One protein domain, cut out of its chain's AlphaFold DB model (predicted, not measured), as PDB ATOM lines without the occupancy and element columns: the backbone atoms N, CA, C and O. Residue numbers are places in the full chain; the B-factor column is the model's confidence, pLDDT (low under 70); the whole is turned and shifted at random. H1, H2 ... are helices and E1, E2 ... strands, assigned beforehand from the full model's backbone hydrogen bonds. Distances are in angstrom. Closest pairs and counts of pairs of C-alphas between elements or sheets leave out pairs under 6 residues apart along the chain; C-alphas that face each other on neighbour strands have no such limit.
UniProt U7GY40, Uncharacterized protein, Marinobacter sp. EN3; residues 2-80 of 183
ATOM      1  N   LYS A   2      90.252  72.831  89.667       57.19
ATOM      2  CA  LYS A   2      91.718  72.892  89.556       57.19
ATOM      3  C   LYS A   2      92.017  73.654  88.265       57.19
ATOM      4  O   LYS A   2      91.774  73.114  87.194       57.19
ATOM      5  N   GLY A   3      92.369  74.931  88.380       68.50
ATOM      6  CA  GLY A   3      92.807  75.732  87.239       68.50
ATOM      7  C   GLY A   3      94.263  75.425  86.912       68.50
ATOM      8  O   GLY A   3      95.046  75.153  87.822       68.50
ATOM      9  N   ASP A   4      94.610  75.473  85.630       81.19
ATOM     10  CA  ASP A   4      96.001  75.400  85.192       81.19
ATOM     11  C   ASP A   4      96.715  76.706  85.561       81.19
ATOM     12  O   ASP A   4      96.228  77.801  85.266       81.19
ATOM     13  N   LEU A   5      97.860  76.590  86.236       81.56
ATOM     14  CA  LEU A   5      98.680  77.728  86.636       81.56
ATOM     15  C   LEU A   5      99.741  77.986  85.569       81.56
ATOM     16  O   LEU A   5     100.495  77.080  85.221       81.56
ATOM     17  N   TYR A   6      99.828  79.227  85.102       86.25
ATOM     18  CA  TYR A   6     100.852  79.675  84.164       86.25
ATOM     19  C   TYR A   6     101.721  80.746  84.821       86.25
ATOM     20  O   TYR A   6     101.205  81.621  85.518       86.25
ATOM     21  N   HIS A   7     103.033  80.680  84.611       84.56
ATOM     22  CA  HIS A   7     104.001  81.611  85.183       84.56
ATOM     23  C   HIS A   7     105.160  81.885  84.221       84.56
ATOM     24  O   HIS A   7     105.398  81.140  83.276       84.56
ATOM     25  N   ALA A   8     105.897  82.959  84.477       85.88
ATOM     26  CA  ALA A   8     107.180  83.228  83.847       85.88
ATOM     27  C   ALA A   8     108.150  83.699  84.923       85.88
ATOM     28  O   ALA A   8     107.768  84.468  85.810       85.88
ATOM     29  N   ASN A   9     109.393  83.230  84.847       84.81
ATOM     30  CA  ASN A   9     110.454  83.801  85.660       84.81
ATOM     31  C   ASN A   9     110.755  85.202  85.138       84.81
ATOM     32  O   ASN A   9     110.769  85.434  83.931       84.81
ATOM     33  N   TRP A  10     110.962  86.139  86.062       85.00
ATOM     34  CA  TRP A  10     111.318  87.502  85.693       85.00
ATOM     35  C   TRP A  10     112.665  87.538  84.960       85.00
ATOM     36  O   TRP A  10     112.807  88.201  83.934       85.00
ATOM     37  N   ASP A  11     113.628  86.759  85.451       81.81
ATOM     38  CA  ASP A  11     114.907  86.560  84.786       81.81
ATOM     39  C   ASP A  11     114.685  85.726  83.517       81.81
ATOM     40  O   ASP A  11     114.381  84.535  83.578       81.81
ATOM     41  N   GLY A  12     114.793  86.380  82.358       81.69
ATOM     42  CA  GLY A  12     114.537  85.766  81.053       81.69
ATOM     43  C   GLY A  12     113.096  85.888  80.552       81.69
ATOM     44  O   GLY A  12     112.739  85.193  79.603       81.69
ATOM     45  N   ILE A  13     112.268  86.759  81.146       87.69
ATOM     46  CA  ILE A  13     110.933  87.040  80.607       87.69
ATOM     47  C   ILE A  13     111.031  87.628  79.192       87.69
ATOM     48  O   ILE A  13     111.722  88.618  78.946       87.69
ATOM     49  N   GLU A  14     110.300  87.026  78.260       87.94
ATOM     50  CA  GLU A  14     110.167  87.531  76.898       87.94
ATOM     51  C   GLU A  14     108.882  88.350  76.789       87.94
ATOM     52  O   GLU A  14     107.784  87.866  77.091       87.94
ATOM     53  N   ALA A  15     109.030  89.602  76.357       89.75
ATOM     54  CA  ALA A  15     107.926  90.515  76.125       89.75
ATOM     55  C   ALA A  15     108.046  91.169  74.751       89.75
ATOM     56  O   ALA A  15     109.132  91.574  74.333       89.75
ATOM     57  N   VAL A  16     106.916  91.309  74.065       91.44
ATOM     58  CA  VAL A  16     106.832  91.965  72.761       91.44
ATOM     59  C   VAL A  16     105.783  93.062  72.834       91.44
ATOM     60  O   VAL A  16     104.621  92.820  73.158       91.44
ATOM     61  N   ALA A  17     106.205  94.285  72.524       91.94
ATOM     62  CA  ALA A  17     105.316  95.424  72.363       91.94
ATOM     63  C   ALA A  17     105.201  95.761  70.878       91.94
ATOM     64  O   ALA A  17     106.214  95.931  70.197       91.94
ATOM     65  N   TYR A  18     103.979  95.876  70.372       90.62
ATOM     66  CA  TYR A  18     103.741  96.224  68.980       90.62
ATOM     67  C   TYR A  18     102.504  97.103  68.824       90.62
ATOM     68  O   TYR A  18     101.569  97.076  69.627       90.62
ATOM     69  N   GLU A  19     102.524  97.915  67.772       92.31
ATOM     70  CA  GLU A  19     101.426  98.792  67.388       92.31
ATOM     71  C   GLU A  19     100.948  98.397  65.995       92.31
ATOM     72  O   GLU A  19     101.743  98.195  65.078       92.31
ATOM     73  N   TYR A  20      99.637  98.291  65.837       89.50
ATOM     74  CA  TYR A  20      98.995  98.023  64.562       89.50
ATOM     75  C   TYR A  20      97.731  98.861  64.438       89.50
ATOM     76  O   TYR A  20      97.216  99.429  65.400       89.50
ATOM     77  N   LYS A  21      97.229  98.980  63.214       89.62
ATOM     78  CA  LYS A  21      96.083  99.822  62.903       89.62
ATOM     79  C   LYS A  21      94.982  98.969  62.305       89.62
ATOM     80  O   LYS A  21      95.187  98.344  61.269       89.62
ATOM     81  N   ILE A  22      93.816  98.971  62.942       87.44
ATOM     82  CA  ILE A  22      92.615  98.354  62.389       87.44
ATOM     83  C   ILE A  22      91.826  99.439  61.668       87.44
ATOM     84  O   ILE A  22      91.568 100.515  62.214       87.44
ATOM     85  N   ILE A  23      91.458  99.154  60.423       87.50
ATOM     86  CA  ILE A  23      90.596 100.011  59.615       87.50
ATOM     87  C   ILE A  23      89.322  99.228  59.332       87.50
ATOM     88  O   ILE A  23      89.378  98.163  58.721       87.50
ATOM     89  N   ASN A  24      88.177  99.739  59.776       83.44
ATOM     90  CA  ASN A  24      86.880  99.171  59.428       83.44
ATOM     91  C   ASN A  24      85.858 100.280  59.112       83.44
ATOM     92  O   ASN A  24      86.091 101.463  59.361       83.44
ATOM     93  N   GLN A  25      84.721  99.882  58.543       85.44
ATOM     94  CA  GLN A  25      83.682 100.804  58.073       85.44
ATOM     95  C   GLN A  25      82.904 101.483  59.215       85.44
ATOM     96  O   GLN A  25      82.386 102.579  59.027       85.44
ATOM     97  N   TYR A  26      82.834 100.859  60.395       75.25
ATOM     98  CA  TYR A  26      81.991 101.299  61.518       75.25
ATOM     99  C   TYR A  26      82.735 102.130  62.571       75.25
ATOM    100  O   TYR A  26      82.130 102.918  63.287       75.25
ATOM    101  N   SER A  27      84.047 101.954  62.681       68.38
ATOM    102  CA  SER A  27      84.914 102.529  63.708       68.38
ATOM    103  C   SER A  27      86.076 103.324  63.108       68.38
ATOM    104  O   SER A  27      86.939 103.808  63.839       68.38
ATOM    105  N   GLY A  28      86.121 103.450  61.779       84.19
ATOM    106  CA  GLY A  28      87.162 104.166  61.061       84.19
ATOM    107  C   GLY A  28      88.541 103.554  61.294       84.19
ATOM    108  O   GLY A  28      88.737 102.344  61.190       84.19
ATOM    109  N   SER A  29      89.514 104.414  61.582       84.88
ATOM    110  CA  SER A  29      90.915 104.052  61.772       84.88
ATOM    111  C   SER A  29      91.252 104.085  63.265       84.88
ATOM    112  O   SER A  29      91.415 105.169  63.830       84.88
ATOM    113  N   ILE A  30      91.407 102.916  63.886       86.00
ATOM    114  CA  ILE A  30      91.793 102.797  65.295       86.00
ATOM    115  C   ILE A  30      93.193 102.210  65.377       86.00
ATOM    116  O   ILE A  30      93.531 101.232  64.713       86.00
ATOM    117  N   VAL A  31      94.017 102.835  66.207       87.00
ATOM    118  CA  VAL A  31      95.338 102.319  66.538       87.00
ATOM    119  C   VAL A  31      95.223 101.424  67.760       87.00
ATOM    120  O   VAL A  31      94.580 101.789  68.745       87.00
ATOM    121  N   HIS A  32      95.825 100.251  67.662       87.38
ATOM    122  CA  HIS A  32      95.865  99.235  68.691       87.38
ATOM    123  C   HIS A  32      97.310  99.014  69.111       87.38
ATOM    124  O   HIS A  32      98.179  98.754  68.281       87.38
ATOM    125  N   GLY A  33      97.546  99.103  70.412       89.81
ATOM    126  CA  GLY A  33      98.828  98.800  71.019       89.81
ATOM    127  C   GLY A  33      98.704  97.560  71.891       89.81
ATOM    128  O   GLY A  33      97.887  97.561  72.811       89.81
ATOM    129  N   ASN A  34      99.519  96.539  71.624       91.31
ATOM    130  CA  ASN A  34      99.574  95.299  72.396       91.31
ATOM    131  C   ASN A  34     100.932  95.142  73.088       91.31
ATOM    132  O   ASN A  34     101.976  95.391  72.487       91.31
ATOM    133  N   LEU A  35     100.894  94.728  74.354       92.00
ATOM    134  CA  LEU A  35     102.057  94.288  75.123       92.00
ATOM    135  C   LEU A  35     101.798  92.850  75.549       92.00
ATOM    136  O   LEU A  35     100.879  92.600  76.330       92.00
ATOM    137  N   GLU A  36     102.579  91.925  75.020       92.62
ATOM    138  CA  GLU A  36     102.398  90.490  75.202       92.62
ATOM    139  C   GLU A  36     103.608  89.876  75.893       92.62
ATOM    140  O   GLU A  36     104.740  90.256  75.606       92.62
ATOM    141  N   ILE A  37     103.356  88.933  76.801       92.56
ATOM    142  CA  ILE A  37     104.383  88.141  77.484       92.56
ATOM    143  C   ILE A  37     104.110  86.653  77.310       92.56
ATOM    144  O   ILE A  37     102.955  86.239  77.182       92.56
ATOM    145  N   ILE A  38     105.162  85.844  77.345       92.25
ATOM    146  CA  ILE A  38     105.050  84.385  77.274       92.25
ATOM    147  C   ILE A  38     105.034  83.812  78.689       92.25
ATOM    148  O   ILE A  38     105.922  84.092  79.489       92.25
ATOM    149  N   LEU A  39     104.034  82.986  78.985       90.81
ATOM    150  CA  LEU A  39     103.915  82.232  80.230       90.81
ATOM    151  C   LEU A  39     104.022  80.735  79.946       90.81
ATOM    152  O   LEU A  39     103.536  80.258  78.926       90.81
ATOM    153  N   GLN A  40     104.613  79.992  80.871       90.00
ATOM    154  CA  GLN A  40     104.766  78.540  80.831       90.00
ATOM    155  C   GLN A  40     103.853  77.897  81.873       90.00
ATOM    156  O   GLN A  40     103.621  78.469  82.942       90.00
ATOM    157  N   LYS A  41     103.314  76.716  81.577       86.69
ATOM    158  CA  LYS A  41     102.480  75.978  82.523       86.69
ATOM    159  C   LYS A  41     103.326  75.400  83.649       86.69
ATOM    160  O   LYS A  41     104.378  74.800  83.433       86.69
ATOM    161  N   PHE A  42     102.817  75.526  84.866       80.38
ATOM    162  CA  PHE A  42     103.449  74.972  86.051       80.38
ATOM    163  C   PHE A  42     103.553  73.441  85.948       80.38
ATOM    164  O   PHE A  42     102.541  72.751  85.819       80.38
ATOM    165  N   GLY A  43     104.780  72.916  85.999       78.00
ATOM    166  CA  GLY A  43     105.073  71.485  85.856       78.00
ATOM    167  C   GLY A  43     105.096  70.953  84.414       78.00
ATOM    168  O   GLY A  43     105.319  69.760  84.231       78.00
ATOM    169  N   ALA A  44     104.888  71.806  83.402       85.00
ATOM    170  CA  ALA A  44     104.928  71.441  81.982       85.00
ATOM    171  C   ALA A  44     105.490  72.608  81.132       85.00
ATOM    172  O   ALA A  44     104.722  73.333  80.499       85.00
ATOM    173  N   PRO A  45     106.823  72.814  81.103       79.94
ATOM    174  CA  PRO A  45     107.454  73.995  80.490       79.94
ATOM    175  C   PRO A  45     107.292  74.095  78.959       79.94
ATOM    176  O   PRO A  45     107.477  75.172  78.377       79.94
ATOM    177  N   ASP A  46     106.931  72.988  78.308       86.56
ATOM    178  CA  ASP A  46     106.634  72.934  76.873       86.56
ATOM    179  C   ASP A  46     105.251  73.521  76.538       86.56
ATOM    180  O   ASP A  46     105.029  74.002  75.426       86.56
ATOM    181  N   GLU A  47     104.323  73.547  77.502       89.12
ATOM    182  CA  GLU A  47     103.022  74.198  77.346       89.12
ATOM    183  C   GLU A  47     103.155  75.693  77.655       89.12
ATOM    184  O   GLU A  47     103.307  76.102  78.810       89.12
ATOM    185  N   ARG A  48     103.089  76.526  76.609       89.56
ATOM    186  CA  ARG A  48     103.228  77.985  76.717       89.56
ATOM    187  C   ARG A  48     101.999  78.714  76.198       89.56
ATOM    188  O   ARG A  48     101.401  78.308  75.204       89.56
ATOM    189  N   ILE A  49     101.659  79.824  76.841       91.50
ATOM    190  CA  ILE A  49     100.590  80.731  76.419       91.50
ATOM    191  C   ILE A  49     101.117  82.157  76.308       91.50
ATOM    192  O   ILE A  49     102.043  82.551  77.014       91.50
ATOM    193  N   VAL A  50     100.489  82.944  75.441       90.75
ATOM    194  CA  VAL A  50     100.751  84.378  75.330       90.75
ATOM    195  C   VAL A  50      99.695  85.124  76.135       90.75
ATOM    196  O   VAL A  50      98.496  84.946  75.915       90.75
ATOM    197  N   LEU A  51     100.136  85.962  77.070       89.69
ATOM    198  CA  LEU A  51      99.270  86.835  77.852       89.69
ATOM    199  C   LEU A  51      99.428  88.280  77.387       89.69
ATOM    200  O   LEU A  51     100.522  88.838  77.417       89.69
ATOM    201  N   ASN A  52      98.312  88.912  77.031       88.31
ATOM    202  CA  ASN A  52      98.278  90.339  76.737       88.31
ATOM    203  C   ASN A  52      98.135  91.153  78.039       88.31
ATOM    204  O   ASN A  52      97.078  91.158  78.672       88.31
ATOM    205  N   LEU A  53      99.196  91.869  78.417       84.62
ATOM    206  CA  LEU A  53      99.247  92.752  79.589       84.62
ATOM    207  C   LEU A  53      98.576  94.107  79.359       84.62
ATOM    208  O   LEU A  53      98.246  94.813  80.311       84.62
ATOM    209  N   SER A  54      98.379  94.503  78.104       76.88
ATOM    210  CA  SER A  54      97.799  95.802  77.776       76.88
ATOM    211  C   SER A  54      96.288  95.864  78.023       76.88
ATOM    212  O   SER A  54      95.732  96.958  78.018       76.88
ATOM    213  N   GLY A  55      95.597  94.756  78.304       77.38
ATOM    214  CA  GLY A  55      94.145  94.765  78.510       77.38
ATOM    215  C   GLY A  55      93.411  95.207  77.239       77.38
ATOM    216  O   GLY A  55      93.643  94.637  76.181       77.38
ATOM    217  N   VAL A  56      92.534  96.221  77.323       75.62
ATOM    218  CA  VAL A  56      91.874  96.788  76.130       75.62
ATOM    219  C   VAL A  56      92.921  97.512  75.267       75.62
ATOM    220  O   VAL A  56      93.474  98.520  75.720       75.62
ATOM    221  N   PRO A  57      93.187  97.044  74.034       66.69
ATOM    222  CA  PRO A  57      94.306  97.541  73.233       66.69
ATOM    223  C   PRO A  57      93.961  98.783  72.405       66.69
ATOM    224  O   PRO A  57      94.850  99.486  71.923       66.69
ATOM    225  N   ALA A  58      92.668  99.064  72.229       74.75
ATOM    226  CA  ALA A  58      92.181 100.174  71.422       74.75
ATOM    227  C   ALA A  58      92.630 101.529  71.994       74.75
ATOM    228  O   ALA A  58      92.457 101.811  73.178       74.75
ATOM    229  N   GLY A  59      93.198 102.375  71.135       73.81
ATOM    230  CA  GLY A  59      93.654 103.722  71.478       73.81
ATOM    231  C   GLY A  59      95.019 103.779  72.171       73.81
ATOM    232  O   GLY A  59      95.550 104.875  72.355       73.81
ATOM    233  N   LYS A  60      95.622 102.636  72.523       83.44
ATOM    234  CA  LYS A  60      96.967 102.596  73.107       83.44
ATOM    235  C   LYS A  60      98.028 102.731  72.024       83.44
ATOM    236  O   LYS A  60      97.890 102.202  70.926       83.44
ATOM    237  N   ARG A  61      99.094 103.455  72.360       87.75
ATOM    238  CA  ARG A  61     100.255 103.678  71.495       87.75
ATOM    239  C   ARG A  61     101.482 102.997  72.068       87.75
ATOM    240  O   ARG A  61     101.593 102.866  73.289       87.75
ATOM    241  N   LEU A  62     102.425 102.649  71.202       88.56
ATOM    242  CA  LEU A  62     103.665 101.980  71.585       88.56
ATOM    243  C   LEU A  62     104.416 102.672  72.745       88.56
ATOM    244  O   LEU A  62     104.797 101.965  73.677       88.56
ATOM    245  N   PRO A  63     104.555 104.017  72.803       88.06
ATOM    246  CA  PRO A  63     105.237 104.675  73.923       88.06
ATOM    247  C   PRO A  63     104.571 104.435  75.283       88.06
ATOM    248  O   PRO A  63     105.259 104.295  76.290       88.06
ATOM    249  N   ALA A  64     103.238 104.338  75.324       86.56
ATOM    250  CA  ALA A  64     102.519 104.040  76.560       86.56
ATOM    251  C   ALA A  64     102.785 102.599  77.026       86.56
ATOM    252  O   ALA A  64     102.927 102.355  78.220       86.56
ATOM    253  N   LEU A  65     102.889 101.653  76.089       89.12
ATOM    254  CA  LEU A  65     103.198 100.252  76.389       89.12
ATOM    255  C   LEU A  65     104.632 100.081  76.883       89.12
ATOM    256  O   LEU A  65     104.855  99.355  77.847       89.12
ATOM    257  N   ILE A  66     105.584 100.787  76.266       88.56
ATOM    258  CA  ILE A  66     106.977 100.827  76.724       88.56
ATOM    259  C   ILE A  66     107.036 101.395  78.144       88.56
ATOM    260  O   ILE A  66     107.692 100.816  79.001       88.56
ATOM    261  N   GLY A  67     106.292 102.468  78.428       85.25
ATOM    262  CA  GLY A  67     106.200 103.022  79.781       85.25
ATOM    263  C   GLY A  67     105.644 102.026  80.805       85.25
ATOM    264  O   GLY A  67     106.177 101.925  81.907       85.25
ATOM    265  N   ILE A  68     104.614 101.251  80.442       85.94
ATOM    266  CA  ILE A  68     104.078 100.176  81.296       85.94
ATOM    267  C   ILE A  68     105.136  99.094  81.538       85.94
ATOM    268  O   ILE A  68     105.293  98.638  82.670       85.94
ATOM    269  N   TRP A  69     105.860  98.688  80.493       89.44
ATOM    270  CA  TRP A  69     106.908  97.680  80.601       89.44
ATOM    271  C   TRP A  69     108.065  98.140  81.490       89.44
ATOM    272  O   TRP A  69     108.463  97.409  82.391       89.44
ATOM    273  N   GLU A  70     108.560  99.362  81.301       85.62
ATOM    274  CA  GLU A  70     109.631  99.925  82.132       85.62
ATOM    275  C   GLU A  70     109.183 100.115  83.585       85.62
ATOM    276  O   GLU A  70     109.938  99.811  84.505       85.62
ATOM    277  N   TYR A  71     107.929 100.517  83.817       84.00
ATOM    278  CA  TYR A  71     107.364 100.547  85.166       84.00
ATOM    279  C   TYR A  71     107.382  99.155  85.815       84.00
ATOM    280  O   TYR A  71     107.842  99.011  86.948       84.00
ATOM    281  N   LEU A  72     106.908  98.127  85.101       85.56
ATOM    282  CA  LEU A  72     106.911  96.751  85.596       85.56
ATOM    283  C   LEU A  72     108.341  96.269  85.851       85.56
ATOM    284  O   LEU A  72     108.609  95.661  86.883       85.56
ATOM    285  N   ARG A  73     109.273  96.603  84.957       85.31
ATOM    286  CA  ARG A  73     110.687  96.285  85.112       85.31
ATOM    287  C   ARG A  73     111.268  96.900  86.372       85.31
ATOM    288  O   ARG A  73     111.803  96.160  87.189       85.31
ATOM    289  N   CYS A  74     111.112  98.208  86.567       81.75
ATOM    290  CA  CYS A  74     111.555  98.885  87.783       81.75
ATOM    291  C   CYS A  74     110.932  98.257  89.033       81.75
ATOM    292  O   CYS A  74     111.647  97.980  89.992       81.75
ATOM    293  N   PHE A  75     109.630  97.966  89.007       82.50
ATOM    294  CA  PHE A  75     108.935  97.326  90.123       82.50
ATOM    295  C   PHE A  75     109.538  95.960  90.479       82.50
ATOM    296  O   PHE A  75     109.775  95.678  91.651       82.50
ATOM    297  N   MET A  76     109.825  95.129  89.477       84.12
ATOM    298  CA  MET A  76     110.349  93.777  89.679       84.12
ATOM    299  C   MET A  76     111.838  93.762  90.054       84.12
ATOM    300  O   MET A  76     112.255  92.900  90.822       84.12
ATOM    301  N   THR A  77     112.644  94.714  89.565       82.00
ATOM    302  CA  THR A  77     114.094  94.758  89.844       82.00
ATOM    303  C   THR A  77     114.451  95.561  91.092       82.00
ATOM    304  O   THR A  77     115.346  95.187  91.845       82.00
ATOM    305  N   VAL A  78     113.794  96.703  91.298       80.06
ATOM    306  CA  VAL A  78     114.105  97.662  92.370       80.06
ATOM    307  C   VAL A  78     113.198  97.437  93.585       80.06
ATOM    308  O   VAL A  78     113.602  97.681  94.727       80.06
ATOM    309  N   GLY A  79     111.998  96.911  93.344       77.94
ATOM    310  CA  GLY A  79     110.942  96.742  94.329       77.94
ATOM    311  C   GLY A  79     109.832  97.788  94.175       77.94
ATOM    312  O   GLY A  79     109.884  98.653  93.301       77.94
ATOM    313  N   PRO A  80     108.815  97.743  95.048       76.75
ATOM    314  CA  PRO A  80     107.598  98.548  94.914       76.75
ATOM    315  C   PRO A  80     107.798 100.053  95.130       76.75
ATOM    316  O   PRO A  80     106.917 100.845  94.794       76.75
TER     317      PRO A  80
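Overview. This is residues 2 to 80 of the 183 residues of an uncharacterized protein of Marinobacter sp. EN3 (UniProt U7GY40). Picture a long, twisted ribbon of three antiparallel strands, with one helix, H1, over E1 and E2 and running along them. Residues 62 to 69 of H1 pack on the ribbon, and E3 is left uncovered by the helix. The printed part has 79 residues, with three named strands and one named helix in the order E1, E2, E3, H1; the sheet's order is E1 - E2 - E3, and the class is mixed, helices and strands. The whole is loose, with a radius of gyration of the C-alphas of 15.2 A and spans of 46 by 32 by 20 A.

Arrangement. Start at residues 2 to 14, a long stretch with no named element, where residues 6 to 7 pair antiparallel with residues 40 to 41 of E2, residues 28 to 41. E1, residues 15 to 24, forms a hairpin with E2; look for N 20 and O 32, 2.9 A apart. E2 forms the next hairpin with E3, residues 44 to 52, where N 39 and O 49 are 2.8 A apart. Together they make a meander, each strand the antiparallel neighbour of the one before. H1, residues 62 to 78, is on one face of this sheet, two layers in all, at a height over the sheet of 10.5 A. On the local plane its line stands at 10 degrees to E2. Its closest C-alphas to E1 are those of Leu 62 and Glu 19, 5.7 A; to E2, Leu 62 and Gly 33, 5.8 A. In H1 every O i to N i+4 pair is within hydrogen-bond range.

Along the chain. Find C-alpha 15 at (107.926, 90.515, 76.125); from there E1 runs 28.2 A to Asn 24. E2 spans 38.6 A, and E3, 20.7 A, bends by 68 degrees at residue 47. H1 runs 23.7 A to C-alpha 78 at (114.105, 97.662, 92.370).

Size, cuts and confidence. The C-alphas farthest apart, of Gln 25 and Val 78, are 46.0 A apart. The printed part has no cut and no long link. Look for pLDDT under 70 at residues 2 to 3, 27 and 57.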